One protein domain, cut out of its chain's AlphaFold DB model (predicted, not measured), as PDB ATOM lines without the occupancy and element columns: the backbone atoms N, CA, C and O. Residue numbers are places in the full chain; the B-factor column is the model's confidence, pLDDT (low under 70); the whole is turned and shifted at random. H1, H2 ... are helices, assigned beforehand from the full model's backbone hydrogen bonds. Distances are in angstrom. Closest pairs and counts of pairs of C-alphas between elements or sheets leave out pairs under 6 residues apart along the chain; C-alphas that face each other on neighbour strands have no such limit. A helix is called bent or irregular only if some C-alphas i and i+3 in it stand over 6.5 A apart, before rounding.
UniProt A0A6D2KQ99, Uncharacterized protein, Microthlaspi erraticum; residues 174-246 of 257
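This is residues 174 to 246 of the 257 residues of an uncharacterized protein of Microthlaspi erraticum (UniProt A0A6D2KQ99). The first arm of a bent helix, H3a, packs on two other helices, H1 and H2, while residues 240 to 246 of its second arm, H3b, stick out. The 73 printed residues have three named helices, in the order H1, H2, H3, and no named strand: all helix. The whole is compact, with a radius of gyration of the C-alphas of 12.0 A, yet elongated, spanning 40 by 23 by 20 A.

H3, residues 225 to 246, was assigned as one helix by its hydrogen bonds but is bent: C-alphas 234 and 237 are 7.3 A apart. Its arms are H3a, residues 225 to 234, and H3b, residues 237 to 246, ending at C-alpha 246 (28.868, 0.967, -33.731). H2, residues 201 to 213, is 18.4 A long. H1, residues 174 to 183, begins at C-alpha 174 (40.352, -18.893, -31.558).

H3a touches H1, the same way at a steep tilt of 62 degrees; their closest C-alphas, Val 179 and Asp 232, are 6.3 A apart. H3a touches H2, opposite ways at a steep 56 degrees; the closest C-alphas, Ala 211 and Glu 227, are 6.8 A apart. H3b is apart from H1 and H2. Every O i to N i+4 pair is within hydrogen-bond range in H1, H2, H3a and H3b.

The printed part has no cut. Both links are long, 17 and 11 residues. Residues 239 to 246 have pLDDT under 70.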
ATOM      1  N   LYS A 174      41.595 -19.637 -31.295       87.12
ATOM      2  CA  LYS A 174      40.352 -18.893 -31.558       87.12
ATOM      3  C   LYS A 174      40.573 -17.385 -31.726       87.12
ATOM      4  O   LYS A 174      39.833 -16.745 -32.463       87.12
ATOM      5  N   GLU A 175      41.555 -16.800 -31.044       87.19
ATOM      6  CA  GLU A 175      41.910 -15.389 -31.220       87.19
ATOM      7  C   GLU A 175      42.571 -15.164 -32.571       87.19
ATOM      8  O   GLU A 175      42.136 -14.273 -33.291       87.19
ATOM      9  N   LEU A 176      43.510 -16.022 -32.973       89.69
ATOM     10  CA  LEU A 176      44.136 -15.943 -34.298       89.69
ATOM     11  C   LEU A 176      43.100 -16.056 -35.421       89.69
ATOM     12  O   LEU A 176      43.130 -15.272 -36.366       89.69
ATOM     13  N   GLN A 177      42.133 -16.969 -35.282       93.00
ATOM     14  CA  GLN A 177      41.025 -17.089 -36.233       93.00
ATOM     15  C   GLN A 177      40.185 -15.803 -36.299       93.00
ATOM     16  O   GLN A 177      39.848 -15.348 -37.391       93.00
ATOM     17  N   ARG A 178      39.882 -15.172 -35.153       91.31
ATOM     18  CA  ARG A 178      39.147 -13.892 -35.110       91.31
ATOM     19  C   ARG A 178      39.921 -12.750 -35.768       91.31
ATOM     20  O   ARG A 178      39.337 -11.985 -36.535       91.31
ATOM     21  N   VAL A 179      41.219 -12.642 -35.496       91.50
ATOM     22  CA  VAL A 179      42.087 -11.628 -36.113       91.50
ATOM     23  C   VAL A 179      42.125 -11.826 -37.623       91.50
ATOM     24  O   VAL A 179      41.886 -10.882 -38.369       91.50
ATOM     25  N   TRP A 180      42.347 -13.059 -38.080       94.69
ATOM     26  CA  TRP A 180      42.374 -13.377 -39.503       94.69
ATOM     27  C   TRP A 180      41.061 -13.028 -40.201       94.69
ATOM     28  O   TRP A 180      41.085 -12.304 -41.190       94.69
ATOM     29  N   ALA A 181      39.921 -13.444 -39.641       93.69
ATOM     30  CA  ALA A 181      38.602 -13.110 -40.181       93.69
ATOM     31  C   ALA A 181      38.360 -11.589 -40.261       93.69
ATOM     32  O   ALA A 181      37.611 -11.114 -41.114       93.69
ATOM     33  N   THR A 182      39.018 -10.805 -39.401       92.50
ATOM     34  CA  THR A 182      38.925  -9.339 -39.417       92.50
ATOM     35  C   THR A 182      39.670  -8.726 -40.606       92.50
ATOM     36  O   THR A 182      39.197  -7.735 -41.160       92.50
ATOM     37  N   ILE A 183      40.796  -9.308 -41.038       93.56
ATOM     38  CA  ILE A 183      41.707  -8.681 -42.019       93.56
ATOM     39  C   ILE A 183      41.807  -9.393 -43.367       93.56
ATOM     40  O   ILE A 183      42.306  -8.807 -44.328       93.56
ATOM     41  N   ALA A 184      41.374 -10.644 -43.444       94.38
ATOM     42  CA  ALA A 184      41.590 -11.521 -44.583       94.38
ATOM     43  C   ALA A 184      40.368 -12.399 -44.850       94.38
ATOM     44  O   ALA A 184      39.440 -12.457 -44.040       94.38
ATOM     45  N   ASP A 185      40.384 -13.067 -46.000       90.94
ATOM     46  CA  ASP A 185      39.355 -14.023 -46.392       90.94
ATOM     47  C   ASP A 185      39.778 -15.469 -46.078       90.94
ATOM     48  O   ASP A 185      40.959 -15.837 -46.123       90.94
ATOM     49  N   GLY A 186      38.792 -16.318 -45.782       90.25
ATOM     50  CA  GLY A 186      38.988 -17.738 -45.474       90.25
ATOM     51  C   GLY A 186      39.359 -18.028 -44.015       90.25
ATOM     52  O   GLY A 186      39.265 -17.172 -43.141       90.25
ATOM     53  N   VAL A 187      39.759 -19.275 -43.752       91.94
ATOM     54  CA  VAL A 187      40.146 -19.757 -42.414       91.94
ATOM     55  C   VAL A 187      41.658 -19.651 -42.249       91.94
ATOM     56  O   VAL A 187      42.411 -19.994 -43.165       91.94
ATOM     57  N   TYR A 188      42.107 -19.202 -41.078       93.50
ATOM     58  CA  TYR A 188      43.531 -19.089 -40.805       93.50
ATOM     59  C   TYR A 188      44.188 -20.464 -40.671       93.50
ATOM     60  O   TYR A 188      43.680 -21.357 -39.993       93.50
ATOM     61  N   SER A 189      45.363 -20.608 -41.275       90.56
ATOM     62  CA  SER A 189      46.264 -21.736 -41.099       90.56
ATOM     63  C   SER A 189      47.696 -21.261 -41.315       90.56
ATOM     64  O   SER A 189      48.032 -20.777 -42.393       90.56
ATOM     65  N   SER A 190      48.562 -21.458 -40.322       82.31
ATOM     66  CA  SER A 190      49.953 -20.976 -40.336       82.31
ATOM     67  C   SER A 190      50.785 -21.449 -41.536       82.31
ATOM     68  O   SER A 190      51.753 -20.793 -41.915       82.31
ATOM     69  N   SER A 191      50.423 -22.577 -42.155       81.12
ATOM     70  CA  SER A 191      51.123 -23.132 -43.320       81.12
ATOM     71  C   SER A 191      50.474 -22.780 -44.662       81.12
ATOM     72  O   SER A 191      51.142 -22.839 -45.697       81.12
ATOM     73  N   ARG A 192      49.184 -22.418 -44.676       86.12
ATOM     74  CA  ARG A 192      48.403 -22.252 -45.915       86.12
ATOM     75  C   ARG A 192      47.950 -20.823 -46.170       86.12
ATOM     76  O   ARG A 192      47.818 -20.457 -47.337       86.12
ATOM     77  N   SER A 193      47.751 -20.030 -45.120       93.62
ATOM     78  CA  SER A 193      47.286 -18.649 -45.220       93.62
ATOM     79  C   SER A 193      48.282 -17.802 -46.002       93.62
ATOM     80  O   SER A 193      49.455 -17.673 -45.640       93.62
ATOM     81  N   LYS A 194      47.810 -17.251 -47.118       94.56
ATOM     82  CA  LYS A 194      48.598 -16.439 -48.042       94.56
ATOM     83  C   LYS A 194      48.479 -14.973 -47.665       94.56
ATOM     84  O   LYS A 194      47.382 -14.486 -47.413       94.56
ATOM     85  N   ALA A 195      49.587 -14.242 -47.731       92.06
ATOM     86  CA  ALA A 195      49.582 -12.797 -47.495       92.06
ATOM     87  C   ALA A 195      48.646 -12.052 -48.470       92.06
ATOM     88  O   ALA A 195      48.032 -11.053 -48.110       92.06
ATOM     89  N   ALA A 196      48.467 -12.580 -49.689       93.12
ATOM     90  CA  ALA A 196      47.547 -12.034 -50.687       93.12
ATOM     91  C   ALA A 196      46.070 -12.041 -50.244       93.12
ATOM     92  O   ALA A 196      45.306 -11.212 -50.724       93.12
ATOM     93  N   GLN A 197      45.682 -12.930 -49.317       94.88
ATOM     94  CA  GLN A 197      44.317 -13.001 -48.778       94.88
ATOM     95  C   GLN A 197      43.999 -11.849 -47.815       94.88
ATOM     96  O   GLN A 197      42.834 -11.645 -47.488       94.88
ATOM     97  N   ILE A 198      45.007 -11.099 -47.349       95.25
ATOM     98  CA  ILE A 198      44.797  -9.889 -46.552       95.25
ATOM     99  C   ILE A 198      44.193  -8.814 -47.459       95.25
ATOM    100  O   ILE A 198      44.780  -8.441 -48.480       95.25
ATOM    101  N   ARG A 199      43.027  -8.301 -47.054       94.56
ATOM    102  CA  ARG A 199      42.219  -7.344 -47.824       94.56
ATOM    103  C   ARG A 199      42.870  -5.964 -47.903       94.56
ATOM    104  O   ARG A 199      42.817  -5.321 -48.943       94.56
ATOM    105  N   SER A 200      43.513  -5.513 -46.824       91.44
ATOM    106  CA  SER A 200      44.167  -4.199 -46.764       91.44
ATOM    107  C   SER A 200      45.576  -4.220 -47.386       91.44
ATOM    108  O   SER A 200      46.444  -4.944 -46.886       91.44
ATOM    109  N   PRO A 201      45.859  -3.390 -48.413       90.94
ATOM    110  CA  PRO A 201      47.206  -3.233 -48.962       90.94
ATOM    111  C   PRO A 201      48.232  -2.758 -47.924       90.94
ATOM    112  O   PRO A 201      49.322  -3.326 -47.864       90.94
ATOM    113  N   VAL A 202      47.873  -1.803 -47.052       90.75
ATOM    114  CA  VAL A 202      48.740  -1.338 -45.949       90.75
ATOM    115  C   VAL A 202      49.174  -2.502 -45.068       90.75
ATOM    116  O   VAL A 202      50.359  -2.661 -44.793       90.75
ATOM    117  N   LEU A 203      48.232  -3.353 -44.647       92.25
ATOM    118  CA  LEU A 203      48.552  -4.497 -43.790       92.25
ATOM    119  C   LEU A 203      49.435  -5.529 -44.500       92.25
ATOM    120  O   LEU A 203      50.264  -6.152 -43.841       92.25
ATOM    121  N   ARG A 204      49.322  -5.678 -45.828       93.31
ATOM    122  CA  ARG A 204      50.255  -6.508 -46.614       93.31
ATOM    123  C   ARG A 204      51.672  -5.936 -46.603       93.31
ATOM    124  O   ARG A 204      52.624  -6.700 -46.459       93.31
ATOM    125  N   TYR A 205      51.827  -4.616 -46.702       91.06
ATOM    126  CA  TYR A 205      53.140  -3.974 -46.583       91.06
ATOM    127  C   TYR A 205      53.717  -4.094 -45.172       91.06
ATOM    128  O   TYR A 205      54.881  -4.468 -45.033       91.06
ATOM    129  N   VAL A 206      52.902  -3.869 -44.137       91.44
ATOM    130  CA  VAL A 206      53.308  -4.070 -42.737       91.44
ATOM    131  C   VAL A 206      53.738  -5.520 -42.510       91.44
ATOM    132  O   VAL A 206      54.815  -5.755 -41.971       91.44
ATOM    133  N   HIS A 207      52.958  -6.498 -42.980       93.44
ATOM    134  CA  HIS A 207      53.319  -7.920 -42.921       93.44
ATOM    135  C   HIS A 207      54.667  -8.194 -43.592       93.44
ATOM    136  O   HIS A 207      55.540  -8.804 -42.976       93.44
ATOM    137  N   LYS A 208      54.863  -7.709 -44.822       91.62
ATOM    138  CA  LYS A 208      56.112  -7.904 -45.568       91.62
ATOM    139  C   LYS A 208      57.308  -7.288 -44.842       91.62
ATOM    140  O   LYS A 208      58.357  -7.927 -44.774       91.62
ATOM    141  N   ALA A 209      57.148  -6.086 -44.287       89.19
ATOM    142  CA  ALA A 209      58.177  -5.438 -43.483       89.19
ATOM    143  C   ALA A 209      58.528  -6.300 -42.264       89.19
ATOM    144  O   ALA A 209      59.690  -6.658 -42.101       89.19
ATOM    145  N   LEU A 210      57.528  -6.723 -41.482       90.88
ATOM    146  CA  LEU A 210      57.725  -7.560 -40.296       90.88
ATOM    147  C   LEU A 210      58.424  -8.886 -40.617       90.88
ATOM    148  O   LEU A 210      59.373  -9.273 -39.933       90.88
ATOM    149  N   ALA A 211      57.961  -9.579 -41.657       92.00
ATOM    150  CA  ALA A 211      58.485 -10.880 -42.049       92.00
ATOM    151  C   ALA A 211      59.964 -10.801 -42.466       92.00
ATOM    152  O   ALA A 211      60.744 -11.686 -42.118       92.00
ATOM    153  N   ASN A 212      60.359  -9.727 -43.156       89.38
ATOM    154  CA  ASN A 212      61.744  -9.515 -43.573       89.38
ATOM    155  C   ASN A 212      62.646  -9.062 -42.418       89.38
ATOM    156  O   ASN A 212      63.777  -9.529 -42.325       89.38
ATOM    157  N   THR A 213      62.179  -8.156 -41.552       85.69
ATOM    158  CA  THR A 213      63.041  -7.520 -40.543       85.69
ATOM    159  C   THR A 213      63.116  -8.300 -39.235       85.69
ATOM    160  O   THR A 213      64.211  -8.534 -38.734       85.69
ATOM    161  N   PHE A 214      61.982  -8.735 -38.683       85.31
ATOM    162  CA  PHE A 214      61.933  -9.387 -37.367       85.31
ATOM    163  C   PHE A 214      61.972 -10.906 -37.454       85.31
ATOM    164  O   PHE A 214      62.536 -11.559 -36.581       85.31
ATOM    165  N   PHE A 215      61.385 -11.474 -38.509       88.38
ATOM    166  CA  PHE A 215      61.364 -12.924 -38.716       88.38
ATOM    167  C   PHE A 215      62.425 -13.405 -39.716       88.38
ATOM    168  O   PHE A 215      62.542 -14.612 -39.925       88.38
ATOM    169  N   ALA A 216      63.190 -12.484 -40.321       89.12
ATOM    170  CA  ALA A 216      64.285 -12.760 -41.258       89.12
ATOM    171  C   ALA A 216      63.913 -13.742 -42.390       89.12
ATOM    172  O   ALA A 216      64.716 -14.572 -42.827       89.12
ATOM    173  N   ARG A 217      62.666 -13.686 -42.871       90.38
ATOM    174  CA  ARG A 217      62.154 -14.615 -43.881       90.38
ATOM    175  C   ARG A 217      62.458 -14.123 -45.288       90.38
ATOM    176  O   ARG A 217      61.989 -13.072 -45.698       90.38
ATOM    177  N   LYS A 218      63.110 -14.973 -46.085       84.44
ATOM    178  CA  LYS A 218      63.321 -14.730 -47.523       84.44
ATOM    179  C   LYS A 218      62.025 -14.804 -48.345       84.44
ATOM    180  O   LYS A 218      61.882 -14.103 -49.340       84.44
ATOM    181  N   ALA A 219      61.078 -15.657 -47.944       85.38
ATOM    182  CA  ALA A 219      59.800 -15.845 -48.632       85.38
ATOM    183  C   ALA A 219      58.625 -15.428 -47.737       85.38
ATOM    184  O   ALA A 219      58.346 -16.072 -46.721       85.38
ATOM    185  N   THR A 220      57.904 -14.386 -48.160       89.25
ATOM    186  CA  THR A 220      56.819 -13.735 -47.403       89.25
ATOM    187  C   THR A 220      55.427 -13.976 -48.002       89.25
ATOM    188  O   THR A 220      54.464 -13.302 -47.664       89.25
ATOM    189  N   GLY A 221      55.285 -14.974 -48.884       89.62
ATOM    190  CA  GLY A 221      53.998 -15.306 -49.513       89.62
ATOM    191  C   GLY A 221      52.959 -15.923 -48.563       89.62
ATOM    192  O   GLY A 221      51.771 -15.943 -48.886       89.62
ATOM    193  N   THR A 222      53.385 -16.421 -47.401       92.62
ATOM    194  CA  THR A 222      52.521 -16.971 -46.345       92.62
ATOM    195  C   THR A 222      52.700 -16.213 -45.044       92.62
ATOM    196  O   THR A 222      53.801 -15.739 -44.751       92.62
ATOM    197  N   ILE A 223      51.633 -16.169 -44.250       93.88
ATOM    198  CA  ILE A 223      51.641 -15.575 -42.915       93.88
ATOM    199  C   ILE A 223      51.698 -16.651 -41.830       93.88
ATOM    200  O   ILE A 223      50.901 -17.590 -41.835       93.88
ATOM    201  N   ASN A 224      52.654 -16.523 -40.914       91.50
ATOM    202  CA  ASN A 224      52.779 -17.430 -39.775       91.50
ATOM    203  C   ASN A 224      52.094 -16.867 -38.516       91.50
ATOM    204  O   ASN A 224      51.597 -15.741 -38.482       91.50
ATOM    205  N   GLU A 225      52.083 -17.672 -37.455       91.06
ATOM    206  CA  GLU A 225      51.425 -17.308 -36.202       91.06
ATOM    207  C   GLU A 225      52.084 -16.106 -35.516       91.06
ATOM    208  O   GLU A 225      51.376 -15.237 -35.015       91.06
ATOM    209  N   GLY A 226      53.416 -16.027 -35.514       89.44
ATOM    210  CA  GLY A 226      54.135 -14.895 -34.930       89.44
ATOM    211  C   GLY A 226      53.800 -13.585 -35.640       89.44
ATOM    212  O   GLY A 226      53.452 -12.599 -34.998       89.44
ATOM    213  N   GLU A 227      53.817 -13.594 -36.967       92.25
ATOM    214  CA  GLU A 227      53.471 -12.451 -37.811       92.25
ATOM    215  C   GLU A 227      52.026 -11.999 -37.578       92.25
ATOM    216  O   GLU A 227      51.774 -10.805 -37.423       92.25
ATOM    217  N   LEU A 228      51.079 -12.939 -37.484       92.19
ATOM    218  CA  LEU A 228      49.679 -12.613 -37.220       92.19
ATOM    219  C   LEU A 228      49.473 -12.017 -35.816       92.19
ATOM    220  O   LEU A 228      48.688 -11.082 -35.669       92.19
ATOM    221  N   LYS A 229      50.204 -12.497 -34.798       89.94
ATOM    222  CA  LYS A 229      50.186 -11.905 -33.444       89.94
ATOM    223  C   LYS A 229      50.704 -10.470 -33.438       89.94
ATOM    224  O   LYS A 229      50.135  -9.616 -32.762       89.94
ATOM    225  N   PHE A 230      51.761 -10.194 -34.200       89.56
ATOM    226  CA  PHE A 230      52.275  -8.834 -34.355       89.56
ATOM    227  C   PHE A 230      51.256  -7.927 -35.049       89.56
ATOM    228  O   PHE A 230      51.000  -6.826 -34.566       89.56
ATOM    229  N   LEU A 231      50.623  -8.398 -36.130       91.94
ATOM    230  CA  LEU A 231      49.558  -7.645 -36.798       91.94
ATOM    231  C   LEU A 231      48.400  -7.331 -35.846       91.94
ATOM    232  O   LEU A 231      47.951  -6.186 -35.816       91.94
ATOM    233  N   ASP A 232      47.960  -8.299 -35.038       90.19
ATOM    234  CA  ASP A 232      46.895  -8.084 -34.053       90.19
ATOM    235  C   ASP A 232      47.226  -6.928 -33.101       90.19
ATOM    236  O   ASP A 232      46.402  -6.041 -32.895       90.19
ATOM    237  N   MET A 233      48.462  -6.861 -32.594       87.62
ATOM    238  CA  MET A 233      48.905  -5.749 -31.743       87.62
ATOM    239  C   MET A 233      48.739  -4.386 -32.427       87.62
ATOM    240  O   MET A 233      48.255  -3.439 -31.812       87.62
ATOM    241  N   GLY A 234      49.070  -4.302 -33.718       87.50
ATOM    242  CA  GLY A 234      48.896  -3.080 -34.499       87.50
ATOM    243  C   GLY A 234      47.432  -2.687 -34.724       87.50
ATOM    244  O   GLY A 234      47.125  -1.499 -34.838       87.50
ATOM    245  N   ILE A 235      46.534  -3.674 -34.792       88.88
ATOM    246  CA  ILE A 235      45.127  -3.496 -35.180       88.88
ATOM    247  C   ILE A 235      44.201  -3.310 -33.969       88.88
ATOM    248  O   ILE A 235      43.221  -2.570 -34.079       88.88
ATOM    249  N   LYS A 236      44.498  -3.932 -32.816       82.44
ATOM    250  CA  LYS A 236      43.669  -3.904 -31.591       82.44
ATOM    251  C   LYS A 236      43.070  -2.527 -31.263       82.44
ATOM    252  O   LYS A 236      41.860  -2.473 -31.024       82.44
ATOM    253  N   PRO A 237      43.836  -1.415 -31.291       77.81
ATOM    254  CA  PRO A 237      43.290  -0.095 -30.972       77.81
ATOM    255  C   PRO A 237      42.195   0.372 -31.944       77.81
ATOM    256  O   PRO A 237      41.257   1.055 -31.539       77.81
ATOM    257  N   PHE A 238      42.265  -0.032 -33.215       70.19
ATOM    258  CA  PHE A 238      41.281   0.334 -34.238       70.19
ATOM    259  C   PHE A 238      40.010  -0.518 -34.157       70.19
ATOM    260  O   PHE A 238      38.907   0.014 -34.288       70.19
ATOM    261  N   SER A 239      40.149  -1.818 -33.886       63.19
ATOM    262  CA  SER A 239      39.003  -2.720 -33.712       63.19
ATOM    263  C   SER A 239      38.136  -2.317 -32.517       63.19
ATOM    264  O   SER A 239      36.909  -2.380 -32.594       63.19
ATOM    265  N   HIS A 240      38.753  -1.856 -31.423       60.25
ATOM    266  CA  HIS A 240      38.018  -1.380 -30.250       60.25
ATOM    267  C   HIS A 240      37.294  -0.049 -30.523       60.25
ATOM    268  O   HIS A 240      36.127   0.100 -30.169       60.25
ATOM    269  N   ALA A 241      37.939   0.883 -31.234       52.69
ATOM    270  CA  ALA A 241      37.325   2.149 -31.635       52.69
ATOM    271  C   ALA A 241      36.118   1.954 -32.578       52.69
ATOM    272  O   ALA A 241      35.088   2.604 -32.407       52.69
ATOM    273  N   GLN A 242      36.201   1.018 -33.532       54.06
ATOM    274  CA  GLN A 242      35.077   0.679 -34.415       54.06
ATOM    275  C   GLN A 242      33.918  -0.005 -33.678       54.06
ATOM    276  O   GLN A 242      32.759   0.230 -34.021       54.06
ATOM    277  N   ALA A 243      34.204  -0.830 -32.665       55.47
ATOM    278  CA  ALA A 243      33.171  -1.442 -31.831       55.47
ATOM    279  C   ALA A 243      32.399  -0.386 -31.018       55.47
ATOM    280  O   ALA A 243      31.171  -0.429 -30.974       55.47
ATOM    281  N   MET A 244      33.101   0.603 -30.452       49.25
ATOM    282  CA  MET A 244      32.479   1.707 -29.709       49.25
ATOM    283  C   MET A 244      31.643   2.624 -30.615       49.25
ATOM    284  O   MET A 244      30.528   2.982 -30.251       49.25
ATOM    285  N   ALA A 245      32.126   2.938 -31.824       51.19
ATOM    286  CA  ALA A 245      31.386   3.756 -32.792       51.19
ATOM    287  C   ALA A 245      30.109   3.077 -33.326       51.19
ATOM    288  O   ALA A 245      29.156   3.756 -33.702       51.19
ATOM    289  N   ARG A 246      30.070   1.737 -33.358       51.12
ATOM    290  CA  ARG A 246      28.868   0.967 -33.731       51.12
ATOM    291  C   ARG A 246      27.869   0.818 -32.581       51.12
ATOM    292  O   ARG A 246      26.682   0.696 -32.849       51.12
TER     293      ARG A 246